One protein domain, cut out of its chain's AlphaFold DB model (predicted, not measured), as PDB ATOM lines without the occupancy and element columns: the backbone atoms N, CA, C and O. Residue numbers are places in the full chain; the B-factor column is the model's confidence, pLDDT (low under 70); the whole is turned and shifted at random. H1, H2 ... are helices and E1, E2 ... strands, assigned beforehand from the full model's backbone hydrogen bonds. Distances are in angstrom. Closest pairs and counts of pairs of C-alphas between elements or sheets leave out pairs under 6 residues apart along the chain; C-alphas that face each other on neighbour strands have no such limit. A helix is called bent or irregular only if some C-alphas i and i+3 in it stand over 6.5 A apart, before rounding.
ATOM      1  N   ILE A 339      -0.888  34.120  40.681       89.81
ATOM      2  CA  ILE A 339      -1.370  32.812  41.140       89.81
ATOM      3  C   ILE A 339      -1.935  32.033  39.953       89.81
ATOM      4  O   ILE A 339      -2.874  32.476  39.290       89.81
ATOM      5  N   THR A 340      -1.401  30.835  39.716       89.75
ATOM      6  CA  THR A 340      -1.948  29.895  38.728       89.75
ATOM      7  C   THR A 340      -2.685  28.770  39.440       89.75
ATOM      8  O   THR A 340      -2.084  27.966  40.145       89.75
ATOM      9  N   MET A 341      -4.000  28.689  39.230       90.19
ATOM     10  CA  MET A 341      -4.832  27.598  39.736       90.19
ATOM     11  C   MET A 341      -5.142  26.609  38.613       90.19
ATOM     12  O   MET A 341      -5.686  26.989  37.577       90.19
ATOM     13  N   THR A 342      -4.843  25.331  38.828       89.88
ATOM     14  CA  THR A 342      -5.114  24.264  37.856       89.88
ATOM     15  C   THR A 342      -6.257  23.366  38.305       89.88
ATOM     16  O   THR A 342      -6.408  23.076  39.492       89.88
ATOM     17  N   CYS A 343      -7.042  22.858  37.353       91.88
ATOM     18  CA  CYS A 343      -8.055  21.850  37.650       91.88
ATOM     19  C   CYS A 343      -7.408  20.531  38.124       91.88
ATOM     20  O   CYS A 343      -6.356  20.151  37.600       91.88
ATOM     21  N   PRO A 344      -8.052  19.783  39.041       92.19
ATOM     22  CA  PRO A 344      -7.631  18.435  39.416       92.19
ATOM     23  C   PRO A 344      -7.531  17.479  38.218       92.19
ATOM     24  O   PRO A 344      -8.254  17.631  37.235       92.19
ATOM     25  N   SER A 345      -6.718  16.422  38.344       90.75
ATOM     26  CA  SER A 345      -6.457  15.434  37.277       90.75
ATOM     27  C   SER A 345      -7.718  14.880  36.595       90.75
ATOM     28  O   SER A 345      -7.698  14.660  35.390       90.75
ATOM     29  N   LYS A 346      -8.826  14.694  37.322       91.62
ATOM     30  CA  LYS A 346     -10.085  14.168  36.765       91.62
ATOM     31  C   LYS A 346     -10.711  15.032  35.663       91.62
ATOM     32  O   LYS A 346     -11.459  14.506  34.856       91.62
ATOM     33  N   TYR A 347     -10.385  16.327  35.598       91.88
ATOM     34  CA  TYR A 347     -10.846  17.239  34.540       91.88
ATOM     35  C   TYR A 347     -10.000  17.164  33.263       91.88
ATOM     36  O   TYR A 347     -10.388  17.738  32.251       91.88
ATOM     37  N   HIS A 348      -8.868  16.454  33.299       90.25
ATOM     38  CA  HIS A 348      -7.930  16.373  32.184       90.25
ATOM     39  C   HIS A 348      -8.117  15.058  31.417       90.25
ATOM     40  O   HIS A 348      -7.877  13.987  31.986       90.25
ATOM     41  N   PRO A 349      -8.522  15.109  30.138       91.44
ATOM     42  CA  PRO A 349      -8.764  13.925  29.310       91.44
ATOM     43  C   PRO A 349      -7.474  13.155  29.009       91.44
ATOM     44  O   PRO A 349      -7.510  11.939  28.784       91.44
ATOM     45  N   THR A 350      -6.337  13.849  29.012       92.19
ATOM     46  CA  THR A 350      -5.017  13.275  28.769       92.19
ATOM     47  C   THR A 350      -4.060  13.572  29.920       92.19
ATOM     48  O   THR A 350      -4.287  14.450  30.749       92.19
ATOM     49  N   LYS A 351      -2.994  12.780  30.013       91.12
ATOM     50  CA  LYS A 351      -1.856  12.997  30.907       91.12
ATOM     51  C   LYS A 351      -0.567  12.904  30.107       91.12
ATOM     52  O   LYS A 351      -0.465  12.097  29.184       91.12
ATOM     53  N   LEU A 352       0.430  13.691  30.483       91.31
ATOM     54  CA  LEU A 352       1.742  13.639  29.852       91.31
ATOM     55  C   LEU A 352       2.575  12.507  30.459       91.31
ATOM     56  O   LEU A 352       2.637  12.345  31.678       91.31
ATOM     57  N   ARG A 353       3.225  11.717  29.606       90.00
ATOM     58  CA  ARG A 353       4.185  10.678  29.988       90.00
ATOM     59  C   ARG A 353       5.483  10.913  29.226       90.00
ATOM     60  O   ARG A 353       5.466  11.059  28.006       90.00
ATOM     61  N   LYS A 354       6.612  10.912  29.934       86.88
ATOM     62  CA  LYS A 354       7.933  10.920  29.296       86.88
ATOM     63  C   LYS A 354       8.195   9.557  28.653       86.88
ATOM     64  O   LYS A 354       8.019   8.522  29.301       86.88
ATOM     65  N   ARG A 355       8.610   9.553  27.390       82.44
ATOM     66  CA  ARG A 355       9.079   8.375  26.656       82.44
ATOM     67  C   ARG A 355      10.414   8.732  26.006       82.44
ATOM     68  O   ARG A 355      10.444   9.410  24.987       82.44
ATOM     69  N   LYS A 356      11.519   8.253  26.590       84.44
ATOM     70  CA  LYS A 356      12.887   8.649  26.204       84.44
ATOM     71  C   LYS A 356      13.043  10.183  26.249       84.44
ATOM     72  O   LYS A 356      12.818  10.762  27.308       84.44
ATOM     73  N   LYS A 357      13.408  10.819  25.126       79.88
ATOM     74  CA  LYS A 357      13.569  12.277  24.988       79.88
ATOM     75  C   LYS A 357      12.248  13.019  24.720       79.88
ATOM     76  O   LYS A 357      12.211  14.232  24.884       79.88
ATOM     77  N   ASP A 358      11.165  12.306  24.397       81.81
ATOM     78  CA  ASP A 358       9.888  12.913  24.013       81.81
ATOM     79  C   ASP A 358       8.853  12.885  25.145       81.81
ATOM     80  O   ASP A 358       8.821  11.984  25.991       81.81
ATOM     81  N   VAL A 359       7.947  13.863  25.135       85.00
ATOM     82  CA  VAL A 359       6.767  13.897  26.007       85.00
ATOM     83  C   VAL A 359       5.536  13.556  25.174       85.00
ATOM     84  O   VAL A 359       5.209  14.256  24.216       85.00
ATOM     85  N   ILE A 360       4.844  12.477  25.544       89.69
ATOM     86  CA  ILE A 360       3.647  12.004  24.845       89.69
ATOM     87  C   ILE A 360       2.402  12.122  25.722       89.69
ATOM     88  O   ILE A 360       2.424  11.813  26.914       89.69
ATOM     89  N   ALA A 361       1.297  12.540  25.121       90.56
ATOM     90  CA  ALA A 361      -0.021  12.530  25.719       90.56
ATOM     91  C   ALA A 361      -0.575  11.102  25.696       90.56
ATOM     92  O   ALA A 361      -0.605  10.430  24.665       90.56
ATOM     93  N   VAL A 362      -1.020  10.637  26.856       91.69
ATOM     94  CA  VAL A 362      -1.627   9.324  27.069       91.69
ATOM     95  C   VAL A 362      -2.997   9.528  27.702       91.69
ATOM     96  O   VAL A 362      -3.221  10.498  28.422       91.69
ATOM     97  N   LEU A 363      -3.921   8.604  27.459       91.38
ATOM     98  CA  LEU A 363      -5.241   8.609  28.082       91.38
ATOM     99  C   LEU A 363      -5.162   8.660  29.611       91.38
ATOM    100  O   LEU A 363      -4.388   7.932  30.245       91.38
ATOM    101  N   ASN A 364      -6.004   9.501  30.206       92.19
ATOM    102  CA  ASN A 364      -6.161   9.566  31.649       92.19
ATOM    103  C   ASN A 364      -7.351   8.709  32.106       92.19
ATOM    104  O   ASN A 364      -8.507   9.036  31.839       92.19
ATOM    105  N   SER A 365      -7.079   7.638  32.855       88.31
ATOM    106  CA  SER A 365      -8.125   6.774  33.416       88.31
ATOM    107  C   SER A 365      -9.037   7.504  34.407       88.31
ATOM    108  O   SER A 365     -10.218   7.181  34.474       88.31
ATOM    109  N   LYS A 366      -8.536   8.532  35.113       88.62
ATOM    110  CA  LYS A 366      -9.321   9.314  36.087       88.62
ATOM    111  C   LYS A 366     -10.423  10.169  35.447       88.62
ATOM    112  O   LYS A 366     -11.326  10.587  36.155       88.62
ATOM    113  N   TRP A 367     -10.354  10.435  34.140       90.50
ATOM    114  CA  TRP A 367     -11.363  11.212  33.406       90.50
ATOM    115  C   TRP A 367     -12.459  10.324  32.788       90.50
ATOM    116  O   TRP A 367     -13.552  10.808  32.496       90.50
ATOM    117  N   LYS A 368     -12.184   9.021  32.596       76.19
ATOM    118  CA  LYS A 368     -12.988   8.091  31.778       76.19
ATOM    119  C   LYS A 368     -14.479   8.076  32.138       76.19
ATOM    120  O   LYS A 368     -15.297   8.020  31.228       76.19
ATOM    121  N   ASN A 369     -14.810   8.140  33.427       75.88
ATOM    122  CA  ASN A 369     -16.178   7.927  33.911       75.88
ATOM    123  C   ASN A 369     -17.012   9.214  34.006       75.88
ATOM    124  O   ASN A 369     -18.232   9.141  34.005       75.88
ATOM    125  N   GLU A 370     -16.375  10.383  34.124       77.69
ATOM    126  CA  GLU A 370     -17.079  11.657  34.359       77.69
ATOM    127  C   GLU A 370     -17.181  12.516  33.090       77.69
ATOM    128  O   GLU A 370     -18.066  13.363  32.987       77.69
ATOM    129  N   ALA A 371     -16.271  12.299  32.130       82.06
ATOM    130  CA  ALA A 371     -16.218  12.977  30.837       82.06
ATOM    131  C   ALA A 371     -16.392  14.509  30.925       82.06
ATOM    132  O   ALA A 371     -17.156  15.131  30.181       82.06
ATOM    133  N   TYR A 372     -15.681  15.123  31.877       90.38
ATOM    134  CA  TYR A 372     -15.758  16.559  32.113       90.38
ATOM    135  C   TYR A 372     -15.355  17.365  30.883       90.38
ATOM    136  O   TYR A 372     -14.325  17.117  30.250       90.38
ATOM    137  N   THR A 373     -16.149  18.391  30.610       90.56
ATOM    138  CA  THR A 373     -15.911  19.361  29.545       90.56
ATOM    139  C   THR A 373     -15.072  20.540  30.055       90.56
ATOM    140  O   THR A 373     -15.063  20.821  31.262       90.56
ATOM    141  N   PRO A 374     -14.439  21.328  29.164       90.44
ATOM    142  CA  PRO A 374     -13.769  22.575  29.555       90.44
ATOM    143  C   PRO A 374     -14.676  23.532  30.347       90.44
ATOM    144  O   PRO A 374     -14.223  24.226  31.257       90.44
ATOM    145  N   LYS A 375     -15.984  23.520  30.056       90.31
ATOM    146  CA  LYS A 375     -16.993  24.309  30.772       90.31
ATOM    147  C   LYS A 375     -17.179  23.844  32.220       90.31
ATOM    148  O   LYS A 375     -17.345  24.688  33.098       90.31
ATOM    149  N   ASP A 376     -17.113  22.540  32.484       92.69
ATOM    150  CA  ASP A 376     -17.175  22.002  33.850       92.69
ATOM    151  C   ASP A 376     -15.923  22.392  34.649       92.69
ATOM    152  O   ASP A 376     -16.029  22.804  35.805       92.69
ATOM    153  N   GLY A 377     -14.746  22.347  34.014       92.50
ATOM    154  CA  GLY A 377     -13.497  22.839  34.603       92.50
ATOM    155  C   GLY A 377     -13.564  24.332  34.943       92.50
ATOM    156  O   GLY A 377     -13.233  24.735  36.058       92.50
ATOM    157  N   GLN A 378     -14.084  25.158  34.028       92.38
ATOM    158  CA  GLN A 378     -14.302  26.585  34.278       92.38
ATOM    159  C   GLN A 378     -15.264  26.815  35.453       92.38
ATOM    160  O   GLN A 378     -14.978  27.630  36.329       92.38
ATOM    161  N   GLN A 379     -16.396  26.107  35.499       93.12
ATOM    162  CA  GLN A 379     -17.359  26.226  36.600       93.12
ATOM    163  C   GLN A 379     -16.751  25.818  37.943       93.12
ATOM    164  O   GLN A 379     -16.999  26.482  38.952       93.12
ATOM    165  N   TYR A 380     -15.930  24.765  37.957       94.31
ATOM    166  CA  TYR A 380     -15.177  24.356  39.136       94.31
ATOM    167  C   TYR A 380     -14.258  25.483  39.623       94.31
ATOM    168  O   TYR A 380     -14.375  25.896  40.776       94.31
ATOM    169  N   LEU A 381     -13.418  26.048  38.750       93.38
ATOM    170  CA  LEU A 381     -12.496  27.127  39.125       93.38
ATOM    171  C   LEU A 381     -13.234  28.385  39.600       93.38
ATOM    172  O   LEU A 381     -12.841  28.980  40.600       93.38
ATOM    173  N   VAL A 382     -14.348  28.751  38.958       93.38
ATOM    174  CA  VAL A 382     -15.202  29.863  39.412       93.38
ATOM    175  C   VAL A 382     -15.744  29.604  40.819       93.38
ATOM    176  O   VAL A 382     -15.771  30.516  41.646       93.38
ATOM    177  N   LYS A 383     -16.144  28.363  41.127       94.88
ATOM    178  CA  LYS A 383     -16.621  27.983  42.462       94.88
ATOM    179  C   LYS A 383     -15.502  28.033  43.503       94.88
ATOM    180  O   LYS A 383     -15.740  28.531  44.600       94.88
ATOM    181  N   VAL A 384     -14.302  27.546  43.176       95.06
ATOM    182  CA  VAL A 384     -13.141  27.635  44.079       95.06
ATOM    183  C   VAL A 384     -12.791  29.099  44.334       95.06
ATOM    184  O   VAL A 384     -12.681  29.501  45.487       95.06
ATOM    185  N   TRP A 385     -12.735  29.924  43.289       92.56
ATOM    186  CA  TRP A 385     -12.477  31.355  43.431       92.56
ATOM    187  C   TRP A 385     -13.546  32.071  44.264       92.56
ATOM    188  O   TRP A 385     -13.235  32.949  45.063       92.56
ATOM    189  N   SER A 386     -14.817  31.680  44.130       93.81
ATOM    190  CA  SER A 386     -15.879  32.219  44.982       93.81
ATOM    191  C   SER A 386     -15.633  31.936  46.463       93.81
ATOM    192  O   SER A 386     -15.921  32.804  47.275       93.81
ATOM    193  N   ARG A 387     -15.104  30.755  46.809       95.38
ATOM    194  CA  ARG A 387     -14.765  30.394  48.195       95.38
ATOM    195  C   ARG A 387     -13.543  31.154  48.698       95.38
ATOM    196  O   ARG A 387     -13.559  31.614  49.829       95.38
ATOM    197  N   ILE A 388     -12.532  31.324  47.845       93.62
ATOM    198  CA  ILE A 388     -11.344  32.130  48.158       93.62
ATOM    199  C   ILE A 388     -11.756  33.567  48.492       93.62
ATOM    200  O   ILE A 388     -11.351  34.090  49.520       93.62
ATOM    201  N   ARG A 389     -12.629  34.183  47.681       92.62
ATOM    202  CA  ARG A 389     -13.127  35.539  47.962       92.62
ATOM    203  C   ARG A 389     -13.904  35.637  49.272       92.62
ATOM    204  O   ARG A 389     -13.771  36.643  49.952       92.62
ATOM    205  N   SER A 390     -14.704  34.626  49.612       94.62
ATOM    206  CA  SER A 390     -15.369  34.581  50.920       94.62
ATOM    207  C   SER A 390     -14.341  34.544  52.050       94.62
ATOM    208  O   SER A 390     -14.387  35.403  52.914       94.62
ATOM    209  N   ALA A 391     -13.346  33.655  51.972       96.00
ATOM    210  CA  ALA A 391     -12.294  33.570  52.983       96.00
ATOM    211  C   ALA A 391     -11.462  34.861  53.096       96.00
ATOM    212  O   ALA A 391     -11.080  35.249  54.194       96.00
ATOM    213  N   PHE A 392     -11.183  35.548  51.987       94.44
ATOM    214  CA  PHE A 392     -10.516  36.851  52.023       94.44
ATOM    215  C   PHE A 392     -11.367  37.912  52.711       94.44
ATOM    216  O   PHE A 392     -10.850  38.632  53.555       94.44
ATOM    217  N   ASN A 393     -12.664  37.960  52.412       94.25
ATOM    218  CA  ASN A 393     -13.584  38.870  53.080       94.25
ATOM    219  C   ASN A 393     -13.652  38.602  54.593       94.25
ATOM    220  O   ASN A 393     -13.608  39.541  55.375       94.25
ATOM    221  N   ASP A 394     -13.682  37.331  55.001       95.62
ATOM    222  CA  ASP A 394     -13.709  36.935  56.416       95.62
ATOM    223  C   ASP A 394     -12.417  37.323  57.165       95.62
ATOM    224  O   ASP A 394     -12.442  37.531  58.373       95.62
ATOM    225  N   ASN A 395     -11.295  37.457  56.447       95.62
ATOM    226  CA  ASN A 395     -10.003  37.892  56.989       95.62
ATOM    227  C   ASN A 395      -9.694  39.381  56.718       95.62
ATOM    228  O   ASN A 395      -8.558  39.804  56.918       95.62
ATOM    229  N   ASN A 396     -10.664  40.175  56.244       93.69
ATOM    230  CA  ASN A 396     -10.482  41.585  55.866       93.69
ATOM    231  C   ASN A 396      -9.370  41.836  54.820       93.69
ATOM    232  O   ASN A 396      -8.713  42.876  54.827       93.69
ATOM    233  N   ILE A 397      -9.164  40.896  53.893       91.81
ATOM    234  CA  ILE A 397      -8.189  41.010  52.801       91.81
ATOM    235  C   ILE A 397      -8.901  41.526  51.546       91.81
ATOM    236  O   ILE A 397      -9.755  40.848  50.969       91.81
ATOM    237  N   ASN A 398      -8.508  42.711  51.078       88.56
ATOM    238  CA  ASN A 398      -9.009  43.290  49.833       88.56
ATOM    239  C   ASN A 398      -8.155  42.849  48.639       88.56
ATOM    240  O   ASN A 398      -6.932  42.915  48.681       88.56
ATOM    241  N   VAL A 399      -8.803  42.419  47.551       89.00
ATOM    242  CA  VAL A 399      -8.116  41.939  46.341       89.00
ATOM    243  C   VAL A 399      -8.661  42.640  45.107       89.00
ATOM    244  O   VAL A 399      -9.872  42.667  44.878       89.00
ATOM    245  N   TYR A 400      -7.758  43.147  44.273       88.88
ATOM    246  CA  TYR A 400      -8.062  43.736  42.973       88.88
ATOM    247  C   TYR A 400      -7.046  43.263  41.929       88.88
ATOM    248  O   TYR A 400      -5.945  42.833  42.261       88.88
ATOM    249  N   GLY A 401      -7.441  43.276  40.654       86.19
ATOM    250  CA  GLY A 401      -6.576  42.830  39.566       86.19
ATOM    251  C   GLY A 401      -7.327  42.220  38.390       86.19
ATOM    252  O   GLY A 401      -8.558  42.231  38.312       86.19
ATOM    253  N   VAL A 402      -6.550  41.661  37.466       85.81
ATOM    254  CA  VAL A 402      -7.048  41.007  36.254       85.81
ATOM    255  C   VAL A 402      -7.132  39.501  36.473       85.81
ATOM    256  O   VAL A 402      -6.248  38.886  37.065       85.81
ATOM    257  N   ARG A 403      -8.193  38.881  35.949       84.00
ATOM    258  CA  ARG A 403      -8.367  37.425  35.955       84.00
ATOM    259  C   ARG A 403      -8.557  36.896  34.542       84.00
ATOM    260  O   ARG A 403      -9.339  37.440  33.766       84.00
ATOM    261  N   GLY A 404      -7.898  35.784  34.246       79.75
ATOM    262  CA  GLY A 404      -8.077  35.028  33.014       79.75
ATOM    263  C   GLY A 404      -8.271  33.550  33.322       79.75
ATOM    264  O   GLY A 404      -7.742  33.036  34.303       79.75
ATOM    265  N   CYS A 405      -9.031  32.857  32.482       70.50
ATOM    266  CA  CYS A 405      -9.103  31.401  32.501       70.50
ATOM    267  C   CYS A 405      -8.558  30.894  31.168       70.50
ATOM    268  O   CYS A 405      -9.038  31.309  30.112       70.50
ATOM    269  N   ARG A 406      -7.556  30.016  31.214       65.56
ATOM    270  CA  ARG A 406      -7.071  29.284  30.041       65.56
ATOM    271  C   ARG A 406      -7.440  27.819  30.210       65.56
ATOM    272  O   ARG A 406      -7.096  27.207  31.215       65.56
ATOM    273  N   THR A 407      -8.126  27.261  29.223       58.81
ATOM    274  CA  THR A 407      -8.446  25.834  29.161       58.81
ATOM    275  C   THR A 407      -7.520  25.176  28.144       58.81
ATOM    276  O   THR A 407      -7.642  25.446  26.952       58.81
ATOM    277  N   ALA A 408      -6.583  24.354  28.611       59.62
ATOM    278  CA  ALA A 408      -5.796  23.439  27.782       59.62
ATOM    279  C   ALA A 408      -6.265  22.004  28.077       59.62
ATOM    280  O   ALA A 408      -6.634  21.731  29.223       59.62
ATOM    281  N   SER A 409      -6.306  21.137  27.058       51.34
ATOM    282  CA  SER A 409      -6.886  19.779  27.145       51.34
ATOM    283  C   SER A 409      -5.829  18.678  27.128       51.34
ATOM    284  O   SER A 409      -4.837  18.838  26.380       51.34
TER     285      SER A 409
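What this domain is: This is residues 339 to 409 of the 409 residues of the protein "Bacteriophage replication gene A protein (GPA)" of Providencia rettgeri (UniProt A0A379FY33). A two-stranded hairpin, E1 and E2, and one long helix, H1, form a loose L, with the hairpin at one end of the domain and the helix running to the other. After H1 the last stretch, residues 395 to 409, folds back along the helix towards its first residues. The 71 printed residues hold, in chain order, E1, E2 and H1; the sheet order is E1 - E2, antiparallel. The class is mixed, helices and strands, with under half of the residues in named elements. The whole is loose, with a radius of gyration of the C-alphas of 15.9 A, and elongated, spanning 49 by 29 by 18 A.

How they stand to each other: After residues 339 to 349, E1, residues 350 to 355, and E2, residues 358 to 363, form a hairpin through a tight link of 2 residues. The two strands are antiparallel, with 144 degrees between their directions. The C-alphas of Leu 352 and Ala 361, which face each other, are 4.6 A apart. N 353 and O 360, at 2.8 A, and N 360 and O 353, at 2.9 A, are within hydrogen-bond range. A short link of 10 residues leads to H1, residues 374 to 394, which is apart from E1. In H1 every O i to N i+4 pair is within hydrogen-bond range.

Where its parts are: E1 begins at C-alpha 350 (-5.017, 13.275, 28.769) and measures 15.1 A from first to last C-alpha; E2 measures 16.2 A. H1 runs 30.5 A from C-alpha 374 (-13.769, 22.575, 29.555) to C-alpha 394 (-13.709, 36.935, 56.416) and is not bent.

The domain as a whole: The two C-alphas farthest apart, those of Lys 356 and Asn 396, are 50.1 A apart. Residues 390 to 396, of which 390 to 394 belong to H1, stand free. The printed part has no cut, no link between named elements is long, and residue 409 is the chain's last. The mean pLDDT of the printed part is 87.8; residues 406 to 409 are under 70.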